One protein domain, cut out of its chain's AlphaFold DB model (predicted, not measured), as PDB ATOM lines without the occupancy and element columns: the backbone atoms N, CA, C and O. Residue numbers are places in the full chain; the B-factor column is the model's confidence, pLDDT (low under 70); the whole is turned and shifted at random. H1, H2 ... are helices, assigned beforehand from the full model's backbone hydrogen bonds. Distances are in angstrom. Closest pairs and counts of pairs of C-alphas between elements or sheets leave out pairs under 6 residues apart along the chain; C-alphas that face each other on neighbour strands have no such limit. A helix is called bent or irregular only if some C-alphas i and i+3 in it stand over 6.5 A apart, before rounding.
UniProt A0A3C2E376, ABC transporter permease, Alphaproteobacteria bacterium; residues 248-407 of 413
ATOM      1  N   GLU A 248      25.339  14.842  -9.356       81.19
ATOM      2  CA  GLU A 248      26.468  15.747  -9.100       81.19
ATOM      3  C   GLU A 248      27.068  15.590  -7.699       81.19
ATOM      4  O   GLU A 248      28.224  15.947  -7.476       81.19
ATOM      5  N   ARG A 249      26.320  15.012  -6.751       83.44
ATOM      6  CA  ARG A 249      26.807  14.745  -5.387       83.44
ATOM      7  C   ARG A 249      27.540  13.410  -5.272       83.44
ATOM      8  O   ARG A 249      28.288  13.201  -4.319       83.44
ATOM      9  N   ILE A 250      27.356  12.502  -6.230       88.00
ATOM     10  CA  ILE A 250      27.919  11.146  -6.187       88.00
ATOM     11  C   ILE A 250      29.452  11.140  -6.120       88.00
ATOM     12  O   ILE A 250      29.978  10.443  -5.248       88.00
ATOM     13  N   PRO A 251      30.196  11.919  -6.934       89.25
ATOM     14  CA  PRO A 251      31.659  11.933  -6.872       89.25
ATOM     15  C   PRO A 251      32.207  12.288  -5.488       89.25
ATOM     16  O   PRO A 251      33.207  11.720  -5.052       89.25
ATOM     17  N   PHE A 252      31.527  13.177  -4.763       87.81
ATOM     18  CA  PHE A 252      31.903  13.558  -3.405       87.81
ATOM     19  C   PHE A 252      31.783  12.379  -2.425       87.81
ATOM     20  O   PHE A 252      32.748  12.050  -1.729       87.81
ATOM     21  N   TYR A 253      30.643  11.681  -2.413       88.88
ATOM     22  CA  TYR A 253      30.451  10.508  -1.553       88.88
ATOM     23  C   TYR A 253      31.351   9.333  -1.948       88.88
ATOM     24  O   TYR A 253      31.890   8.647  -1.077       88.88
ATOM     25  N   VAL A 254      31.570   9.128  -3.250       90.88
ATOM     26  CA  VAL A 254      32.521   8.132  -3.762       90.88
ATOM     27  C   VAL A 254      33.944   8.463  -3.313       90.88
ATOM     28  O   VAL A 254      34.659   7.567  -2.871       90.88
ATOM     29  N   GLY A 255      34.341   9.737  -3.336       90.69
ATOM     30  CA  GLY A 255      35.629  10.196  -2.818       90.69
ATOM     31  C   GLY A 255      35.821   9.881  -1.332       90.69
ATOM     32  O   GLY A 255      36.853   9.324  -0.952       90.69
ATOM     33  N   ILE A 256      34.811  10.153  -0.498       90.75
ATOM     34  CA  ILE A 256      34.819   9.797   0.934       90.75
ATOM     35  C   ILE A 256      34.936   8.278   1.115       90.75
ATOM     36  O   ILE A 256      35.777   7.805   1.885       90.75
ATOM     37  N   GLY A 257      34.128   7.506   0.385       90.88
ATOM     38  CA  GLY A 257      34.162   6.044   0.427       90.88
ATOM     39  C   GLY A 257      35.520   5.480   0.010       90.88
ATOM     40  O   GLY A 257      36.040   4.565   0.648       90.88
ATOM     41  N   MET A 258      36.147   6.068  -1.006       91.25
ATOM     42  CA  MET A 258      37.474   5.683  -1.469       91.25
ATOM     43  C   MET A 258      38.555   6.028  -0.441       91.25
ATOM     44  O   MET A 258      39.412   5.189  -0.170       91.25
ATOM     45  N   ALA A 259      38.499   7.202   0.193       91.62
ATOM     46  CA  ALA A 259      39.408   7.558   1.284       91.62
ATOM     47  C   ALA A 259      39.306   6.561   2.452       91.62
ATOM     48  O   ALA A 259      40.329   6.098   2.964       91.62
ATOM     49  N   PHE A 260      38.083   6.166   2.820       91.69
ATOM     50  CA  PHE A 260      37.844   5.136   3.827       91.69
ATOM     51  C   PHE A 260      38.401   3.771   3.398       91.69
ATOM     52  O   PHE A 260      39.119   3.133   4.166       91.69
ATOM     53  N   ALA A 261      38.152   3.349   2.156       90.88
ATOM     54  CA  ALA A 261      38.667   2.093   1.614       90.88
ATOM     55  C   ALA A 261      40.205   2.054   1.602       90.88
ATOM     56  O   ALA A 261      40.804   1.057   2.013       90.88
ATOM     57  N   LEU A 262      40.858   3.147   1.193       92.81
ATOM     58  CA  LEU A 262      42.314   3.278   1.244       92.81
ATOM     59  C   LEU A 262      42.830   3.168   2.676       92.81
ATOM     60  O   LEU A 262      43.779   2.424   2.925       92.81
ATOM     61  N   TRP A 263      42.193   3.867   3.618       91.88
ATOM     62  CA  TRP A 263      42.534   3.781   5.034       91.88
ATOM     63  C   TRP A 263      42.410   2.343   5.554       91.88
ATOM     64  O   TRP A 263      43.364   1.823   6.135       91.88
ATOM     65  N   THR A 264      41.298   1.656   5.271       90.94
ATOM     66  CA  THR A 264      41.081   0.256   5.663       90.94
ATOM     67  C   THR A 264      42.140  -0.675   5.073       90.94
ATOM     68  O   THR A 264      42.684  -1.522   5.788       90.94
ATOM     69  N   VAL A 265      42.480  -0.525   3.789       92.69
ATOM     70  CA  VAL A 265      43.491  -1.367   3.129       92.69
ATOM     71  C   VAL A 265      44.879  -1.115   3.697       92.69
ATOM     72  O   VAL A 265      45.566  -2.076   4.044       92.69
ATOM     73  N   ILE A 266      45.293   0.149   3.819       93.00
ATOM     74  CA  ILE A 266      46.585   0.514   4.411       93.00
ATOM     75  C   ILE A 266      46.677  -0.074   5.813       93.00
ATOM     76  O   ILE A 266      47.647  -0.764   6.123       93.00
ATOM     77  N   PHE A 267      45.646   0.137   6.628       89.81
ATOM     78  CA  PHE A 267      45.608  -0.350   7.995       89.81
ATOM     79  C   PHE A 267      45.733  -1.880   8.079       89.81
ATOM     80  O   PHE A 267      46.509  -2.408   8.879       89.81
ATOM     81  N   SER A 268      45.046  -2.594   7.188       88.81
ATOM     82  CA  SER A 268      45.099  -4.057   7.116       88.81
ATOM     83  C   SER A 268      46.505  -4.581   6.805       88.81
ATOM     84  O   SER A 268      46.941  -5.570   7.394       88.81
ATOM     85  N   VAL A 269      47.244  -3.919   5.906       91.25
ATOM     86  CA  VAL A 269      48.551  -4.419   5.442       91.25
ATOM     87  C   VAL A 269      49.747  -3.934   6.262       91.25
ATOM     88  O   VAL A 269      50.793  -4.581   6.245       91.25
ATOM     89  N   VAL A 270      49.652  -2.823   6.996       88.50
ATOM     90  CA  VAL A 270      50.794  -2.344   7.805       88.50
ATOM     91  C   VAL A 270      51.055  -3.222   9.026       88.50
ATOM     92  O   VAL A 270      52.213  -3.454   9.370       88.50
ATOM     93  N   ASN A 271      50.012  -3.803   9.629       87.12
ATOM     94  CA  ASN A 271      50.182  -4.789  10.701       87.12
ATOM     95  C   ASN A 271      50.954  -6.024  10.199       87.12
ATOM     96  O   ASN A 271      51.851  -6.535  10.863       87.12
ATOM     97  N   MET A 272      50.686  -6.427   8.956       91.00
ATOM     98  CA  MET A 272      51.385  -7.519   8.288       91.00
ATOM     99  C   MET A 272      52.894  -7.246   8.145       91.00
ATOM    100  O   MET A 272      53.701  -8.132   8.427       91.00
ATOM    101  N   LEU A 273      53.289  -6.011   7.795       90.56
ATOM    102  CA  LEU A 273      54.701  -5.591   7.769       90.56
ATOM    103  C   LEU A 273      55.362  -5.698   9.146       90.56
ATOM    104  O   LEU A 273      56.494  -6.173   9.244       90.56
ATOM    105  N   LEU A 274      54.666  -5.250  10.190       90.56
ATOM    106  CA  LEU A 274      55.167  -5.260  11.560       90.56
ATOM    107  C   LEU A 274      55.407  -6.681  12.061       90.56
ATOM    108  O   LEU A 274      56.518  -6.990  12.492       90.56
ATOM    109  N   THR A 275      54.404  -7.557  11.959       88.69
ATOM    110  CA  THR A 275      54.531  -8.960  12.378       88.69
ATOM    111  C   THR A 275      55.673  -9.649  11.636       88.69
ATOM    112  O   THR A 275      56.507 -10.294  12.265       88.69
ATOM    113  N   ALA A 276      55.784  -9.434  10.324       88.06
ATOM    114  CA  ALA A 276      56.841 -10.036   9.518       88.06
ATOM    115  C   ALA A 276      58.245  -9.588   9.933       88.06
ATOM    116  O   ALA A 276      59.183 -10.378   9.889       88.06
ATOM    117  N   MET A 277      58.418  -8.313  10.290       89.06
ATOM    118  CA  MET A 277      59.715  -7.799  10.737       89.06
ATOM    119  C   MET A 277      60.113  -8.401  12.091       89.06
ATOM    120  O   MET A 277      61.255  -8.821  12.276       89.06
ATOM    121  N   ILE A 278      59.155  -8.492  13.016       89.19
ATOM    122  CA  ILE A 278      59.370  -9.077  14.344       89.19
ATOM    123  C   ILE A 278      59.719 -10.562  14.220       89.19
ATOM    124  O   ILE A 278      60.681 -11.020  14.833       89.19
ATOM    125  N   GLU A 279      58.992 -11.313  13.392       86.44
ATOM    126  CA  GLU A 279      59.274 -12.730  13.144       86.44
ATOM    127  C   GLU A 279      60.644 -12.950  12.496       86.44
ATOM    128  O   GLU A 279      61.370 -13.871  12.874       86.44
ATOM    129  N   GLU A 280      61.033 -12.110  11.534       87.06
ATOM    130  CA  GLU A 280      62.336 -12.220  10.874       87.06
ATOM    131  C   GLU A 280      63.501 -11.957  11.821       87.06
ATOM    132  O   GLU A 280      64.533 -12.635  11.740       87.06
ATOM    133  N   ARG A 281      63.334 -10.986  12.720       80.62
ATOM    134  CA  ARG A 281      64.318 -10.670  13.753       80.62
ATOM    135  C   ARG A 281      64.377 -11.773  14.809       80.62
ATOM    136  O   ARG A 281      65.460 -12.286  15.082       80.62
ATOM    137  N   GLY A 282      63.224 -12.194  15.331       78.00
ATOM    138  CA  GLY A 282      63.121 -13.227  16.365       78.00
ATOM    139  C   GLY A 282      63.669 -14.588  15.930       78.00
ATOM    140  O   GLY A 282      64.291 -15.289  16.724       78.00
ATOM    141  N   ASN A 283      63.524 -14.944  14.649       81.31
ATOM    142  CA  ASN A 283      63.983 -16.228  14.107       81.31
ATOM    143  C   ASN A 283      65.401 -16.196  13.505       81.31
ATOM    144  O   ASN A 283      65.798 -17.151  12.837       81.31
ATOM    145  N   LYS A 284      66.160 -15.101  13.676       84.50
ATOM    146  CA  LYS A 284      67.465 -14.866  13.016       84.50
ATOM    147  C   LYS A 284      67.435 -14.980  11.485       84.50
ATOM    148  O   LYS A 284      68.476 -15.077  10.835       84.50
ATOM    149  N   VAL A 285      66.250 -14.929  10.880       78.56
ATOM    150  CA  VAL A 285      66.081 -14.966   9.424       78.56
ATOM    151  C   VAL A 285      66.683 -13.705   8.813       78.56
ATOM    152  O   VAL A 285      67.327 -13.783   7.770       78.56
ATOM    153  N   LEU A 286      66.559 -12.563   9.495       78.62
ATOM    154  CA  LEU A 286      67.172 -11.310   9.066       78.62
ATOM    155  C   LEU A 286      68.706 -11.420   8.955       78.62
ATOM    156  O   LEU A 286      69.273 -10.940   7.978       78.62
ATOM    157  N   GLU A 287      69.375 -12.098   9.895       83.00
ATOM    158  CA  GLU A 287      70.837 -12.302   9.873       83.00
ATOM    159  C   GLU A 287      71.271 -13.138   8.660       83.00
ATOM    160  O   GLU A 287      72.223 -12.791   7.959       83.00
ATOM    161  N   VAL A 288      70.527 -14.210   8.364       84.56
ATOM    162  CA  VAL A 288      70.780 -15.076   7.201       84.56
ATOM    163  C   VAL A 288      70.523 -14.333   5.885       84.56
ATOM    164  O   VAL A 288      71.295 -14.468   4.933       84.56
ATOM    165  N   LEU A 289      69.467 -13.517   5.817       81.06
ATOM    166  CA  LEU A 289      69.159 -12.707   4.635       81.06
ATOM    167  C   LEU A 289      70.226 -11.634   4.388       81.06
ATOM    168  O   LEU A 289      70.619 -11.425   3.240       81.06
ATOM    169  N   LEU A 290      70.746 -11.012   5.448       82.25
ATOM    170  CA  LEU A 290      71.824 -10.025   5.362       82.25
ATOM    171  C   LEU A 290      73.158 -10.623   4.895       82.25
ATOM    172  O   LEU A 290      73.967  -9.910   4.305       82.25
ATOM    173  N   ALA A 291      73.375 -11.929   5.085       86.00
ATOM    174  CA  ALA A 291      74.527 -12.622   4.508       86.00
ATOM    175  C   ALA A 291      74.446 -12.748   2.973       86.00
ATOM    176  O   ALA A 291      75.466 -12.969   2.321       86.00
ATOM    177  N   SER A 292      73.247 -12.609   2.391       83.69
ATOM    178  CA  SER A 292      72.980 -12.866   0.966       83.69
ATOM    179  C   SER A 292      72.494 -11.641   0.177       83.69
ATOM    180  O   SER A 292      72.583 -11.640  -1.052       83.69
ATOM    181  N   ALA A 293      71.975 -10.603   0.841       88.50
ATOM    182  CA  ALA A 293      71.440  -9.386   0.225       88.50
ATOM    183  C   ALA A 293      71.667  -8.153   1.113       88.50
ATOM    184  O   ALA A 293      71.837  -8.259   2.327       88.50
ATOM    185  N   ARG A 294      71.649  -6.951   0.524       90.12
ATOM    186  CA  ARG A 294      71.814  -5.708   1.294       90.12
ATOM    187  C   ARG A 294      70.529  -5.372   2.056       90.12
ATOM    188  O   ARG A 294      69.433  -5.580   1.549       90.12
ATOM    189  N   PHE A 295      70.657  -4.737   3.223       85.69
ATOM    190  CA  PHE A 295      69.520  -4.351   4.076       85.69
ATOM    191  C   PHE A 295      68.419  -3.565   3.337       85.69
ATOM    192  O   PHE A 295      67.239  -3.882   3.457       85.69
ATOM    193  N   HIS A 296      68.788  -2.588   2.501       86.38
ATOM    194  CA  HIS A 296      67.808  -1.819   1.722       86.38
ATOM    195  C   HIS A 296      67.091  -2.659   0.658       86.38
ATOM    196  O   HIS A 296      65.937  -2.386   0.348       86.38
ATOM    197  N   GLU A 297      67.741  -3.686   0.098       90.50
ATOM    198  CA  GLU A 297      67.098  -4.580  -0.871       90.50
ATOM    199  C   GLU A 297      66.029  -5.444  -0.194       90.50
ATOM    200  O   GLU A 297      64.998  -5.721  -0.806       90.50
ATOM    201  N   ILE A 298      66.252  -5.809   1.074       89.12
ATOM    202  CA  ILE A 298      65.291  -6.536   1.910       89.12
ATOM    203  C   ILE A 298      64.089  -5.647   2.231       89.12
ATOM    204  O   ILE A 298      62.958  -6.045   1.957       89.12
ATOM    205  N   LEU A 299      64.318  -4.429   2.732       89.19
ATOM    206  CA  LEU A 299      63.233  -3.505   3.081       89.19
ATOM    207  C   LEU A 299      62.382  -3.115   1.867       89.19
ATOM    208  O   LEU A 299      61.158  -3.186   1.933       89.19
ATOM    209  N   ILE A 300      63.014  -2.746   0.746       91.38
ATOM    210  CA  ILE A 300      62.288  -2.395  -0.485       91.38
ATOM    211  C   ILE A 300      61.543  -3.618  -1.022       91.38
ATOM    212  O   ILE A 300      60.397  -3.494  -1.445       91.38
ATOM    213  N   GLY A 301      62.165  -4.800  -0.987       91.56
ATOM    214  CA  GLY A 301      61.510  -6.046  -1.372       91.56
ATOM    215  C   GLY A 301      60.257  -6.307  -0.536       91.56
ATOM    216  O   GLY A 301      59.196  -6.560  -1.097       91.56
ATOM    217  N   LYS A 302      60.346  -6.166   0.789       91.62
ATOM    218  CA  LYS A 302      59.221  -6.354   1.714       91.62
ATOM    219  C   LYS A 302      58.104  -5.336   1.485       91.62
ATOM    220  O   LYS A 302      56.947  -5.729   1.369       91.62
ATOM    221  N   LEU A 303      58.449  -4.055   1.335       92.62
ATOM    222  CA  LEU A 303      57.482  -3.007   0.998       92.62
ATOM    223  C   LEU A 303      56.780  -3.297  -0.336       92.62
ATOM    224  O   LEU A 303      55.564  -3.230  -0.426       92.62
ATOM    225  N   LEU A 304      57.509  -3.689  -1.379       94.38
ATOM    226  CA  LEU A 304      56.881  -4.016  -2.664       94.38
ATOM    227  C   LEU A 304      56.022  -5.286  -2.599       94.38
ATOM    228  O   LEU A 304      54.962  -5.337  -3.220       94.38
ATOM    229  N   GLY A 305      56.455  -6.301  -1.849       93.44
ATOM    230  CA  GLY A 305      55.696  -7.537  -1.662       93.44
ATOM    231  C   GLY A 305      54.365  -7.286  -0.963       93.44
ATOM    232  O   GLY A 305      53.324  -7.730  -1.441       93.44
ATOM    233  N   VAL A 306      54.379  -6.506   0.120       93.81
ATOM    234  CA  VAL A 306      53.159  -6.145   0.847       93.81
ATOM    235  C   VAL A 306      52.303  -5.131   0.078       93.81
ATOM    236  O   VAL A 306      51.081  -5.246   0.105       93.81
ATOM    237  N   ALA A 307      52.902  -4.207  -0.679       93.81
ATOM    238  CA  ALA A 307      52.165  -3.335  -1.597       93.81
ATOM    239  C   ALA A 307      51.382  -4.130  -2.661       93.81
ATOM    240  O   ALA A 307      50.276  -3.758  -3.046       93.81
ATOM    241  N   ALA A 308      51.931  -5.256  -3.128       94.94
ATOM    242  CA  ALA A 308      51.209  -6.151  -4.026       94.94
ATOM    243  C   ALA A 308      50.028  -6.849  -3.322       94.94
ATOM    244  O   ALA A 308      48.993  -7.066  -3.946       94.94
ATOM    245  N   VAL A 309      50.136  -7.153  -2.021       95.19
ATOM    246  CA  VAL A 309      49.013  -7.702  -1.238       95.19
ATOM    247  C   VAL A 309      47.881  -6.683  -1.114       95.19
ATOM    248  O   VAL A 309      46.724  -7.037  -1.319       95.19
ATOM    249  N   SER A 310      48.184  -5.414  -0.835       94.31
ATOM    250  CA  SER A 310      47.162  -4.360  -0.791       94.31
ATOM    251  C   SER A 310      46.507  -4.116  -2.148       94.31
ATOM    252  O   SER A 310      45.303  -3.875  -2.185       94.31
ATOM    253  N   ALA A 311      47.235  -4.259  -3.258       93.19
ATOM    254  CA  ALA A 311      46.621  -4.256  -4.586       93.19
ATOM    255  C   ALA A 311      45.611  -5.409  -4.751       93.19
ATOM    256  O   ALA A 311      44.501  -5.183  -5.230       93.19
ATOM    257  N   THR A 312      45.941  -6.622  -4.291       94.06
ATOM    258  CA  THR A 312      45.003  -7.760  -4.288       94.06
ATOM    259  C   THR A 312      43.769  -7.479  -3.432       94.06
ATOM    260  O   THR A 312      42.658  -7.783  -3.859       94.06
ATOM    261  N   LEU A 313      43.942  -6.862  -2.257       93.50
ATOM    262  CA  LEU A 313      42.822  -6.454  -1.406       93.50
ATOM    263  C   LEU A 313      41.931  -5.429  -2.113       93.50
ATOM    264  O   LEU A 313      40.723  -5.625  -2.154       93.50
ATOM    265  N   LEU A 314      42.503  -4.382  -2.713       91.75
ATOM    266  CA  LEU A 314      41.738  -3.364  -3.446       91.75
ATOM    267  C   LEU A 314      40.953  -3.965  -4.611       91.75
ATOM    268  O   LEU A 314      39.782  -3.645  -4.781       91.75
ATOM    269  N   VAL A 315      41.567  -4.859  -5.390       92.06
ATOM    270  CA  VAL A 315      40.891  -5.534  -6.507       92.06
ATOM    271  C   VAL A 315      39.771  -6.441  -6.003       92.06
ATOM    272  O   VAL A 315      38.678  -6.426  -6.565       92.06
ATOM    273  N   PHE A 316      40.014  -7.209  -4.941       92.69
ATOM    274  CA  PHE A 316      39.002  -8.089  -4.365       92.69
ATOM    275  C   PHE A 316      37.818  -7.295  -3.809       92.69
ATOM    276  O   PHE A 316      36.677  -7.557  -4.176       92.69
ATOM    277  N   TRP A 317      38.082  -6.299  -2.965       90.06
ATOM    278  CA  TRP A 317      37.054  -5.475  -2.334       90.06
ATOM    279  C   TRP A 317      36.329  -4.575  -3.330       90.06
ATOM    280  O   TRP A 317      35.108  -4.480  -3.274       90.06
ATOM    281  N   GLY A 318      37.050  -3.964  -4.271       88.50
ATOM    282  CA  GLY A 318      36.456  -3.171  -5.346       88.50
ATOM    283  C   GLY A 318      35.591  -4.024  -6.273       88.50
ATOM    284  O   GLY A 318      34.465  -3.646  -6.585       88.50
ATOM    285  N   GLY A 319      36.070  -5.215  -6.648       89.56
ATOM    286  CA  GLY A 319      35.297  -6.175  -7.435       89.56
ATOM    287  C   GLY A 319      34.052  -6.663  -6.696       89.56
ATOM    288  O   GLY A 319      32.974  -6.732  -7.278       89.56
ATOM    289  N   LEU A 320      34.167  -6.943  -5.398       88.50
ATOM    290  CA  LEU A 320      33.039  -7.363  -4.576       88.50
ATOM    291  C   LEU A 320      32.029  -6.237  -4.339       88.50
ATOM    292  O   LEU A 320      30.832  -6.492  -4.378       88.50
ATOM    293  N   GLY A 321      32.492  -5.001  -4.147       86.44
ATOM    294  CA  GLY A 321      31.634  -3.820  -4.080       86.44
ATOM    295  C   GLY A 321      30.866  -3.609  -5.384       86.44
ATOM    296  O   GLY A 321      29.658  -3.399  -5.352       86.44
ATOM    297  N   MET A 322      31.533  -3.764  -6.533       85.25
ATOM    298  CA  MET A 322      30.890  -3.716  -7.851       85.25
ATOM    299  C   MET A 322      29.850  -4.834  -8.017       85.25
ATOM    300  O   MET A 322      28.721  -4.561  -8.419       85.25
ATOM    301  N   LEU A 323      30.193  -6.080  -7.674       85.50
ATOM    302  CA  LEU A 323      29.249  -7.203  -7.715       85.50
ATOM    303  C   LEU A 323      28.076  -7.006  -6.750       85.50
ATOM    304  O   LEU A 323      26.956  -7.366  -7.088       85.50
ATOM    305  N   GLY A 324      28.319  -6.426  -5.574       83.31
ATOM    306  CA  GLY A 324      27.292  -6.088  -4.594       83.31
ATOM    307  C   GLY A 324      26.323  -5.034  -5.121       83.31
ATOM    308  O   GLY A 324      25.119  -5.241  -5.045       83.31
ATOM    309  N   LEU A 325      26.830  -3.954  -5.725       79.94
ATOM    310  CA  LEU A 325      26.001  -2.914  -6.346       79.94
ATOM    311  C   LEU A 325      25.118  -3.484  -7.465       79.94
ATOM    312  O   LEU A 325      23.913  -3.239  -7.477       79.94
ATOM    313  N   VAL A 326      25.692  -4.300  -8.357       79.75
ATOM    314  CA  VAL A 326      24.934  -4.975  -9.425       79.75
ATOM    315  C   VAL A 326      23.937  -5.980  -8.841       79.75
ATOM    316  O   VAL A 326      22.786  -6.033  -9.265       79.75
ATOM    317  N   GLY A 327      24.343  -6.761  -7.839       76.88
ATOM    318  CA  GLY A 327      23.490  -7.743  -7.171       76.88
ATOM    319  C   GLY A 327      22.269  -7.099  -6.518       76.88
ATOM    320  O   GLY A 327      21.148  -7.546  -6.755       76.88
ATOM    321  N   ILE A 328      22.472  -6.008  -5.776       70.81
ATOM    322  CA  ILE A 328      21.401  -5.221  -5.154       70.81
ATOM    323  C   ILE A 328      20.451  -4.670  -6.222       70.81
ATOM    324  O   ILE A 328      19.244  -4.841  -6.086       70.81
ATOM    325  N   GLN A 329      20.977  -4.094  -7.309       67.25
ATOM    326  CA  GLN A 329      20.161  -3.600  -8.423       67.25
ATOM    327  C   GLN A 329      19.285  -4.714  -9.028       67.25
ATOM    328  O   GLN A 329      18.099  -4.509  -9.275       67.25
ATOM    329  N   THR A 330      19.842  -5.915  -9.221       69.06
ATOM    330  CA  THR A 330      19.094  -7.053  -9.788       69.06
ATOM    331  C   THR A 330      18.091  -7.687  -8.823       69.06
ATOM    332  O   THR A 330      17.059  -8.173  -9.275       69.06
ATOM    333  N   MET A 331      18.379  -7.710  -7.517       62.84
ATOM    334  CA  MET A 331      17.497  -8.305  -6.505       62.84
ATOM    335  C   MET A 331      16.358  -7.379  -6.107       62.84
ATOM    336  O   MET A 331      15.237  -7.847  -5.937       62.84
ATOM    337  N   LEU A 332      16.642  -6.087  -5.928       59.03
ATOM    338  CA  LEU A 332      15.630  -5.151  -5.462       59.03
ATOM    339  C   LEU A 332      14.682  -4.721  -6.574       59.03
ATOM    340  O   LEU A 332      13.588  -4.301  -6.230       59.03
ATOM    341  N   GLY A 333      15.054  -4.827  -7.860       49.41
ATOM    342  CA  GLY A 333      14.181  -4.627  -9.036       49.41
ATOM    343  C   GLY A 333      13.496  -3.252  -9.176       49.41
ATOM    344  O   GLY A 333      12.990  -2.936 -10.246       49.41
ATOM    345  N   ALA A 334      13.507  -2.454  -8.112       42.25
ATOM    346  CA  ALA A 334      12.811  -1.198  -7.882       42.25
ATOM    347  C   ALA A 334      13.738  -0.155  -7.231       42.25
ATOM    348  O   ALA A 334      13.400   1.015  -7.194       42.25
ATOM    349  N   ALA A 335      14.925  -0.537  -6.746       48.84
ATOM    350  CA  ALA A 335      15.932   0.427  -6.317       48.84
ATOM    351  C   ALA A 335      16.843   0.759  -7.506       48.84
ATOM    352  O   ALA A 335      17.857   0.085  -7.723       48.84
ATOM    353  N   GLU A 336      16.508   1.804  -8.270       54.78
ATOM    354  CA  GLU A 336      17.502   2.495  -9.097       54.78
ATOM    355  C   GLU A 336      18.474   3.240  -8.174       54.78
ATOM    356  O   GLU A 336      18.474   4.460  -8.046       54.78
ATOM    357  N   LEU A 337      19.342   2.481  -7.498       63.66
ATOM    358  CA  LEU A 337      20.598   3.050  -7.043       63.66
ATOM    359  C   LEU A 337      21.294   3.619  -8.286       63.66
ATOM    360  O   LEU A 337      21.289   2.946  -9.325       63.66
ATOM    361  N   PRO A 338      21.924   4.802  -8.210       75.06
ATOM    362  CA  PRO A 338      22.643   5.396  -9.332       75.06
ATOM    363  C   PRO A 338      23.965   4.643  -9.568       75.06
ATOM    364  O   PRO A 338      25.060   5.184  -9.456       75.06
ATOM    365  N   VAL A 339      23.877   3.337  -9.849       80.81
ATOM    366  CA  VAL A 339      25.005   2.411  -9.994       80.81
ATOM    367  C   VAL A 339      25.883   2.859 -11.150       80.81
ATOM    368  O   VAL A 339      27.101   2.835 -11.023       80.81
ATOM    369  N   ALA A 340      25.282   3.306 -12.255       82.50
ATOM    370  CA  ALA A 340      26.022   3.824 -13.400       82.50
ATOM    371  C   ALA A 340      26.866   5.051 -13.021       82.50
ATOM    372  O   ALA A 340      28.053   5.088 -13.345       82.50
ATOM    373  N   ASP A 341      26.295   5.998 -12.275       86.25
ATOM    374  CA  ASP A 341      26.999   7.209 -11.847       86.25
ATOM    375  C   ASP A 341      28.058   6.909 -10.780       86.25
ATOM    376  O   ASP A 341      29.161   7.450 -10.833       86.25
ATOM    377  N   ILE A 342      27.773   5.996  -9.842       86.88
ATOM    378  CA  ILE A 342      28.743   5.525  -8.843       86.88
ATOM    379  C   ILE A 342      29.922   4.849  -9.541       86.88
ATOM    380  O   ILE A 342      31.074   5.154  -9.240       86.88
ATOM    381  N   LEU A 343      29.661   3.942 -10.485       87.38
ATOM    382  CA  LEU A 343      30.707   3.279 -11.262       87.38
ATOM    383  C   LEU A 343      31.491   4.280 -12.112       87.38
ATOM    384  O   LEU A 343      32.716   4.183 -12.180       87.38
ATOM    385  N   GLY A 344      30.802   5.252 -12.710       89.19
ATOM    386  CA  GLY A 344      31.415   6.358 -13.436       89.19
ATOM    387  C   GLY A 344      32.370   7.157 -12.551       89.19
ATOM    388  O   GLY A 344      33.513   7.373 -12.937       89.19
ATOM    389  N   ALA A 345      31.945   7.511 -11.339       90.31
ATOM    390  CA  ALA A 345      32.763   8.234 -10.369       90.31
ATOM    391  C   ALA A 345      33.935   7.395  -9.825       90.31
ATOM    392  O   ALA A 345      35.038   7.910  -9.674       90.31
ATOM    393  N   VAL A 346      33.747   6.098  -9.558       89.38
ATOM    394  CA  VAL A 346      34.833   5.211  -9.088       89.38
ATOM    395  C   VAL A 346      35.927   5.064 -10.147       89.38
ATOM    396  O   VAL A 346      37.110   4.983  -9.814       89.38
ATOM    397  N   LEU A 347      35.537   5.011 -11.421       90.50
ATOM    398  CA  LEU A 347      36.456   4.881 -12.550       90.50
ATOM    399  C   LEU A 347      36.948   6.230 -13.085       90.50
ATOM    400  O   LEU A 347      37.801   6.237 -13.976       90.50
ATOM    401  N   ASP A 348      36.449   7.348 -12.552       92.56
ATOM    402  CA  ASP A 348      36.867   8.683 -12.957       92.56
ATOM    403  C   ASP A 348      38.370   8.862 -12.686       92.56
ATOM    404  O   ASP A 348      38.807   8.787 -11.530       92.56
ATOM    405  N   PRO A 349      39.193   9.130 -13.719       92.50
ATOM    406  CA  PRO A 349      40.608   9.426 -13.530       92.50
ATOM    407  C   PRO A 349      40.858  10.593 -12.565       92.50
ATOM    408  O   PRO A 349      41.902  10.607 -11.909       92.50
ATOM    409  N   GLY A 350      39.914  11.539 -12.465       92.62
ATOM    410  CA  GLY A 350      39.966  12.669 -11.535       92.62
ATOM    411  C   GLY A 350      39.980  12.253 -10.065       92.62
ATOM    412  O   GLY A 350      40.659  12.888  -9.263       92.62
ATOM    413  N   LEU A 351      39.318  11.146  -9.720       91.38
ATOM    414  CA  LEU A 351      39.324  10.563  -8.378       91.38
ATOM    415  C   LEU A 351      40.394   9.471  -8.241       91.38
ATOM    416  O   LEU A 351      41.168   9.470  -7.282       91.38
ATOM    417  N   LEU A 352      40.490   8.570  -9.219       91.69
ATOM    418  CA  LEU A 352      41.316   7.364  -9.140       91.69
ATOM    419  C   LEU A 352      42.822   7.668  -9.106       91.69
ATOM    420  O   LEU A 352      43.563   7.026  -8.356       91.69
ATOM    421  N   LEU A 353      43.298   8.654  -9.879       93.81
ATOM    422  CA  LEU A 353      44.722   9.009  -9.906       93.81
ATOM    423  C   LEU A 353      45.198   9.632  -8.580       93.81
ATOM    424  O   LEU A 353      46.210   9.154  -8.052       93.81
ATOM    425  N   PRO A 354      44.497  10.626  -7.988       92.69
ATOM    426  CA  PRO A 354      44.805  11.077  -6.635       92.69
ATOM    427  C   PRO A 354      44.738   9.949  -5.612       92.69
ATOM    428  O   PRO A 354      45.656   9.828  -4.806       92.69
ATOM    429  N   ALA A 355      43.725   9.077  -5.671       92.44
ATOM    430  CA  ALA A 355      43.606   7.941  -4.754       92.44
ATOM    431  C   ALA A 355      44.839   7.040  -4.794       92.44
ATOM    432  O   ALA A 355      45.392   6.684  -3.756       92.44
ATOM    433  N   PHE A 356      45.308   6.703  -5.995       92.75
ATOM    434  CA  PHE A 356      46.509   5.900  -6.179       92.75
ATOM    435  C   PHE A 356      47.760   6.609  -5.640       92.75
ATOM    436  O   PHE A 356      48.589   5.988  -4.972       92.75
ATOM    437  N   GLY A 357      47.881   7.921  -5.863       94.69
ATOM    438  CA  GLY A 357      48.952   8.739  -5.291       94.69
ATOM    439  C   GLY A 357      48.929   8.757  -3.758       94.69
ATOM    440  O   GLY A 357      49.944   8.468  -3.120       94.69
ATOM    441  N   TYR A 358      47.768   9.030  -3.160       92.75
ATOM    442  CA  TYR A 358      47.566   9.015  -1.709       92.75
ATOM    443  C   TYR A 358      47.805   7.635  -1.112       92.75
ATOM    444  O   TYR A 358      48.403   7.529  -0.044       92.75
ATOM    445  N   PHE A 359      47.408   6.577  -1.815       94.00
ATOM    446  CA  PHE A 359      47.689   5.212  -1.414       94.00
ATOM    447  C   PHE A 359      49.193   4.952  -1.340       94.00
ATOM    448  O   PHE A 359      49.660   4.463  -0.316       94.00
ATOM    449  N   ILE A 360      49.969   5.318  -2.367       93.94
ATOM    450  CA  ILE A 360      51.430   5.144  -2.353       93.94
ATOM    451  C   ILE A 360      52.053   5.928  -1.198       93.94
ATOM    452  O   ILE A 360      52.847   5.373  -0.438       93.94
ATOM    453  N   ILE A 361      51.700   7.207  -1.050       93.81
ATOM    454  CA  ILE A 361      52.276   8.077  -0.016       93.81
ATOM    455  C   ILE A 361      51.914   7.560   1.378       93.81
ATOM    456  O   ILE A 361      52.800   7.369   2.210       93.81
ATOM    457  N   GLY A 362      50.633   7.284   1.620       92.81
ATOM    458  CA  GLY A 362      50.138   6.760   2.888       92.81
ATOM    459  C   GLY A 362      50.750   5.401   3.217       92.81
ATOM    460  O   GLY A 362      51.246   5.201   4.324       92.81
ATOM    461  N   TYR A 363      50.804   4.491   2.243       93.75
ATOM    462  CA  TYR A 363      51.430   3.182   2.400       93.75
ATOM    463  C   TYR A 363      52.915   3.290   2.756       93.75
ATOM    464  O   TYR A 363      53.366   2.624   3.684       93.75
ATOM    465  N   LEU A 364      53.684   4.133   2.061       92.81
ATOM    466  CA  LEU A 364      55.108   4.312   2.353       92.81
ATOM    467  C   LEU A 364      55.325   4.962   3.722       92.81
ATOM    468  O   LEU A 364      56.202   4.525   4.465       92.81
ATOM    469  N   MET A 365      54.519   5.967   4.070       92.44
ATOM    470  CA  MET A 365      54.602   6.660   5.353       92.44
ATOM    471  C   MET A 365      54.316   5.706   6.518       92.44
ATOM    472  O   MET A 365      55.157   5.535   7.400       92.44
ATOM    473  N   TYR A 366      53.160   5.040   6.508       91.75
ATOM    474  CA  TYR A 366      52.785   4.126   7.585       91.75
ATOM    475  C   TYR A 366      53.598   2.831   7.556       91.75
ATOM    476  O   TYR A 366      54.009   2.341   8.604       91.75
ATOM    477  N   GLY A 367      53.916   2.307   6.373       91.44
ATOM    478  CA  GLY A 367      54.776   1.139   6.214       91.44
ATOM    479  C   GLY A 367      56.177   1.365   6.780       91.44
ATOM    480  O   GLY A 367      56.697   0.495   7.476       91.44
ATOM    481  N   ALA A 368      56.771   2.545   6.567       89.88
ATOM    482  CA  ALA A 368      58.056   2.898   7.167       89.88
ATOM    483  C   ALA A 368      57.980   2.974   8.699       89.88
ATOM    484  O   ALA A 368      58.866   2.451   9.375       89.88
ATOM    485  N   VAL A 369      56.913   3.563   9.251       90.69
ATOM    486  CA  VAL A 369      56.679   3.617  10.704       90.69
ATOM    487  C   VAL A 369      56.563   2.207  11.293       90.69
ATOM    488  O   VAL A 369      57.246   1.893  12.265       90.69
ATOM    489  N   PHE A 370      55.772   1.324  10.679       90.19
ATOM    490  CA  PHE A 370      55.573  -0.049  11.162       90.19
ATOM    491  C   PHE A 370      56.829  -0.916  11.025       90.19
ATOM    492  O   PHE A 370      57.143  -1.683  11.934       90.19
ATOM    493  N   LEU A 371      57.602  -0.747   9.951       89.06
ATOM    494  CA  LEU A 371      58.913  -1.389   9.823       89.06
ATOM    495  C   LEU A 371      59.899  -0.892  10.884       89.06
ATOM    496  O   LEU A 371      60.630  -1.701  11.455       89.06
ATOM    497  N   ALA A 372      59.908   0.411  11.176       88.44
ATOM    498  CA  ALA A 372      60.769   0.980  12.207       88.44
ATOM    499  C   ALA A 372      60.436   0.403  13.590       88.44
ATOM    500  O   ALA A 372      61.338  -0.059  14.286       88.44
ATOM    501  N   ILE A 373      59.155   0.332  13.957       89.69
ATOM    502  CA  ILE A 373      58.713  -0.285  15.219       89.69
ATOM    503  C   ILE A 373      59.100  -1.761  15.262       89.69
ATOM    504  O   ILE A 373      59.695  -2.210  16.238       89.69
ATOM    505  N   GLY A 374      58.834  -2.507  14.186       88.00
ATOM    506  CA  GLY A 374      59.202  -3.920  14.102       88.00
ATOM    507  C   GLY A 374      60.705  -4.155  14.239       88.00
ATOM    508  O   GLY A 374      61.119  -5.210  14.705       88.00
ATOM    509  N   SER A 375      61.529  -3.163  13.877       84.88
ATOM    510  CA  SER A 375      62.990  -3.205  14.045       84.88
ATOM    511  C   SER A 375      63.481  -2.829  15.433       84.88
ATOM    512  O   SER A 375      64.637  -3.099  15.747       84.88
ATOM    513  N   LEU A 376      62.627  -2.213  16.249       86.75
ATOM    514  CA  LEU A 376      62.931  -1.840  17.625       86.75
ATOM    515  C   LEU A 376      62.477  -2.926  18.600       86.75
ATOM    516  O   LEU A 376      63.218  -3.241  19.527       86.75
ATOM    517  N   CYS A 377      61.316  -3.535  18.361       88.44
ATOM    518  CA  CYS A 377      60.749  -4.571  19.221       88.44
ATOM    519  C   CYS A 377      61.424  -5.933  19.023       88.44
ATOM    520  O   CYS A 377      61.810  -6.289  17.906       88.44
ATOM    521  N   ASP A 378      61.510  -6.709  20.105       85.62
ATOM    522  CA  ASP A 378      61.979  -8.100  20.064       85.62
ATOM    523  C   ASP A 378      60.809  -9.097  20.136       85.62
ATOM    524  O   ASP A 378      60.943 -10.253  19.730       85.62
ATOM    525  N   THR A 379      59.635  -8.655  20.608       88.38
ATOM    526  CA  THR A 379      58.427  -9.486  20.711       88.38
ATOM    527  C   THR A 379      57.181  -8.803  20.144       88.38
ATOM    528  O   THR A 379      57.074  -7.577  20.094       88.38
ATOM    529  N   LEU A 380      56.184  -9.610  19.758       87.38
ATOM    530  CA  LEU A 380      54.887  -9.103  19.297       87.38
ATOM    531  C   LEU A 380      54.139  -8.339  20.403       87.38
ATOM    532  O   LEU A 380      53.427  -7.380  20.115       87.38
ATOM    533  N   GLN A 381      54.325  -8.733  21.665       88.69
ATOM    534  CA  GLN A 381      53.679  -8.090  22.807       88.69
ATOM    535  C   GLN A 381      54.177  -6.650  23.009       88.69
ATOM    536  O   GLN A 381      53.370  -5.751  23.230       88.69
ATOM    537  N   GLU A 382      55.484  -6.406  22.875       89.06
ATOM    538  CA  GLU A 382      56.059  -5.052  22.910       89.06
ATOM    539  C   GLU A 382      55.581  -4.195  21.737       89.06
ATOM    540  O   GLU A 382      55.266  -3.018  21.896       89.06
ATOM    541  N   ALA A 383      55.475  -4.785  20.549       88.75
ATOM    542  CA  ALA A 383      54.964  -4.066  19.394       88.75
ATOM    543  C   ALA A 383      53.490  -3.674  19.569       88.75
ATOM    544  O   ALA A 383      53.095  -2.575  19.191       88.75
ATOM    545  N   GLN A 384      52.678  -4.532  20.196       88.25
ATOM    546  CA  GLN A 384      51.273  -4.239  20.487       88.25
ATOM    547  C   GLN A 384      51.083  -3.063  21.449       88.25
ATOM    548  O   GLN A 384      50.157  -2.274  21.256       88.25
ATOM    549  N   THR A 385      51.959  -2.888  22.442       90.06
ATOM    550  CA  THR A 385      51.871  -1.728  23.343       90.06
ATOM    551  C   THR A 385      52.237  -0.424  22.632       90.06
ATOM    552  O   THR A 385      51.600   0.600  22.881       90.06
ATOM    553  N   LEU A 386      53.190  -0.463  21.692       87.69
ATOM    554  CA  LEU A 386      53.551   0.684  20.850       87.69
ATOM    555  C   LEU A 386      52.533   0.969  19.741       87.69
ATOM    556  O   LEU A 386      52.405   2.116  19.316       87.69
ATOM    557  N   MET A 387      51.774  -0.036  19.296       87.44
ATOM    558  CA  MET A 387      50.733   0.163  18.290       87.44
ATOM    559  C   MET A 387      49.624   1.090  18.791       87.44
ATOM    560  O   MET A 387      49.186   1.941  18.031       87.44
ATOM    561  N   SER A 388      49.199   0.998  20.055       87.81
ATOM    562  CA  SER A 388      48.078   1.797  20.588       87.81
ATOM    563  C   SER A 388      48.191   3.323  20.352       87.81
ATOM    564  O   SER A 388      47.288   3.900  19.741       87.81
ATOM    565  N   PRO A 389      49.283   4.013  20.738       89.12
ATOM    566  CA  PRO A 389      49.420   5.446  20.456       89.12
ATOM    567  C   PRO A 389      49.534   5.762  18.956       89.12
ATOM    568  O   PRO A 389      49.098   6.819  18.506       89.12
ATOM    569  N   ILE A 390      50.088   4.847  18.161       89.38
ATOM    570  CA  ILE A 390      50.275   5.034  16.716       89.38
ATOM    571  C   ILE A 390      48.949   4.881  15.980       89.38
ATOM    572  O   ILE A 390      48.661   5.655  15.070       89.38
ATOM    573  N   MET A 391      48.103   3.962  16.441       87.69
ATOM    574  CA  MET A 391      46.724   3.818  15.996       87.69
ATOM    575  C   MET A 391      45.953   5.120  16.143       87.69
ATOM    576  O   MET A 391      45.292   5.539  15.199       87.69
ATOM    577  N   LEU A 392      46.082   5.798  17.287       90.56
ATOM    578  CA  LEU A 392      45.415   7.079  17.516       90.56
ATOM    579  C   LEU A 392      45.814   8.115  16.455       90.56
ATOM    580  O   LEU A 392      44.948   8.774  15.884       90.56
ATOM    581  N   VAL A 393      47.106   8.206  16.128       90.00
ATOM    582  CA  VAL A 393      47.599   9.095  15.064       90.00
ATOM    583  C   VAL A 393      47.097   8.655  13.682       90.00
ATOM    584  O   VAL A 393      46.742   9.498  12.862       90.00
ATOM    585  N   MET A 394      47.005   7.346  13.420       88.44
ATOM    586  CA  MET A 394      46.459   6.800  12.168       88.44
ATOM    587  C   MET A 394      44.961   7.067  11.970       88.44
ATOM    588  O   MET A 394      44.493   7.016  10.835       88.44
ATOM    589  N   PHE A 395      44.209   7.347  13.035       90.81
ATOM    590  CA  PHE A 395      42.800   7.733  12.934       90.81
ATOM    591  C   PHE A 395      42.598   9.220  12.626       90.81
ATOM    592  O   PHE A 395      41.521   9.589  12.168       90.81
ATOM    593  N   ILE A 396      43.608  10.078  12.818       90.44
ATOM    594  CA  ILE A 396      43.485  11.526  12.566       90.44
ATOM    595  C   ILE A 396      42.971  11.830  11.148       90.44
ATOM    596  O   ILE A 396      42.008  12.589  11.040       90.44
ATOM    597  N   PRO A 397      43.506  11.224  10.067       88.06
ATOM    598  CA  PRO A 397      42.994  11.474   8.721       88.06
ATOM    599  C   PRO A 397      41.509  11.132   8.551       88.06
ATOM    600  O   PRO A 397      40.820  11.814   7.801       88.06
ATOM    601  N   LEU A 398      40.994  10.122   9.263       89.00
ATOM    602  CA  LEU A 398      39.578   9.757   9.193       89.00
ATOM    603  C   LEU A 398      38.691  10.871   9.765       89.00
ATOM    604  O   LEU A 398      37.687  11.232   9.157       89.00
ATOM    605  N   PHE A 399      39.094  11.463  10.893       88.81
ATOM    606  CA  PHE A 399      38.394  12.617  11.459       88.81
ATOM    607  C   PHE A 399      38.456  13.834  10.536       88.81
ATOM    608  O   PHE A 399      37.458  14.539  10.400       88.81
ATOM    609  N   VAL A 400      39.593  14.056   9.868       88.38
ATOM    610  CA  VAL A 400      39.736  15.141   8.887       88.38
ATOM    611  C   VAL A 400      38.796  14.929   7.701       88.38
ATOM    612  O   VAL A 400      38.109  15.869   7.331       88.38
ATOM    613  N   VAL A 401      38.673  13.712   7.160       87.06
ATOM    614  CA  VAL A 401      37.717  13.413   6.073       87.06
ATOM    615  C   VAL A 401      36.271  13.661   6.511       87.06
ATOM    616  O   VAL A 401      35.495  14.249   5.761       87.06
ATOM    617  N   MET A 402      35.899  13.266   7.733       86.81
ATOM    618  CA  MET A 402      34.554  13.527   8.260       86.81
ATOM    619  C   MET A 402      34.279  15.025   8.453       86.81
ATOM    620  O   MET A 402      33.184  15.487   8.142       86.81
ATOM    621  N   ALA A 403      35.264  15.787   8.935       86.44
ATOM    622  CA  ALA A 403      35.158  17.238   9.077       86.44
ATOM    623  C   ALA A 403      35.102  17.941   7.708       86.44
ATOM    624  O   ALA A 403      34.274  18.829   7.507       86.44
ATOM    625  N   ALA A 404      35.917  17.490   6.749       85.25
ATOM    626  CA  ALA A 404      35.927  17.978   5.373       85.25
ATOM    627  C   ALA A 404      34.578  17.809   4.693       85.25
ATOM    628  O   ALA A 404      34.138  18.683   3.954       85.25
ATOM    629  N   ALA A 405      33.905  16.694   4.972       84.25
ATOM    630  CA  ALA A 405      32.619  16.410   4.368       84.25
ATOM    631  C   ALA A 405      31.521  17.398   4.804       84.25
ATOM    632  O   ALA A 405      30.580  17.650   4.060       84.25
ATOM    633  N   GLN A 406      31.630  17.954   6.012       83.69
ATOM    634  CA  GLN A 406      30.647  18.895   6.556       83.69
ATOM    635  C   GLN A 406      31.021  20.352   6.292       83.69
ATOM    636  O   GLN A 406      30.160  21.229   6.285       83.69
ATOM    637  N   SER A 407      32.311  20.643   6.147       83.38
ATOM    638  CA  SER A 407      32.821  22.004   6.000       83.38
ATOM    639  C   SER A 407      34.045  22.015   5.083       83.38
ATOM    640  O   SER A 407      35.161  22.230   5.561       83.38
TER     641      SER A 407
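Overview. This is residues 248 to 407 of the 413 residues of the protein "ABC transporter permease" of Alphaproteobacteria bacterium (UniProt A0A3C2E376). A long helix, H1, runs through the middle of an elongated stack of helices: H5 lies side by side with it, H3 crosses it on one side, and H6 runs back along the other side. Short H2 turns the chain from H1 to H3 at one end; at the other, residues 330 to 335 stick out. The 160 printed residues hold six named helices, H1 to H6, and no named strand: all helix. The whole is loose, radius of gyration of the C-alphas 19.1 A, spanning 62 by 33 by 28 A.

Along the chain. H1, residues 248 to 282, begins at C-alpha (26.468, 15.747, -9.100) and measures 53.2 A; it is only just irregular, C-alphas 248 and 251 being 6.8 A apart. H2 is 285 to 290. H3, 295 to 332, measures 54.7 A. H4 is 339 to 347. H5, 349 to 376, measures 39.9 A. H6, 380 to 406, was assigned as one helix by its hydrogen bonds but is bent, C-alphas 394 and 397 being 6.8 A apart: its arms are H6a, 380 to 394, and H6b, 397 to 406, and C-alpha 406 is at (30.647, 18.895, 6.556).

Arrangement. H1, the hub, touches H5 at a shallow tilt of 24 degrees, C-alphas of Leu 274 and Gly 374 closest at 5.0 A. H1, H5 and H6a form a bundle, helices set together lengthwise. H1 touches H3 at a steep 39 degrees, Val 265 to Ser 310 closest, C-alphas 6.1 A apart. H1 touches H6b, opposite ways, C-alphas of Ile 256 and Val 401 closest at 6.9 A. H3 and H4 form a hairpin. H2 touches no helix. Every O i to N i+4 pair is within hydrogen-bond range in H2, H3 and H4; 28 of 31 are in H1, 23 of 24 in H5, 8 of 11 in H6a, 5 of 6 in H6b.

Size, cuts and confidence. The printed part has no cut and no long link. Residues 329 to 337 are under pLDDT 70.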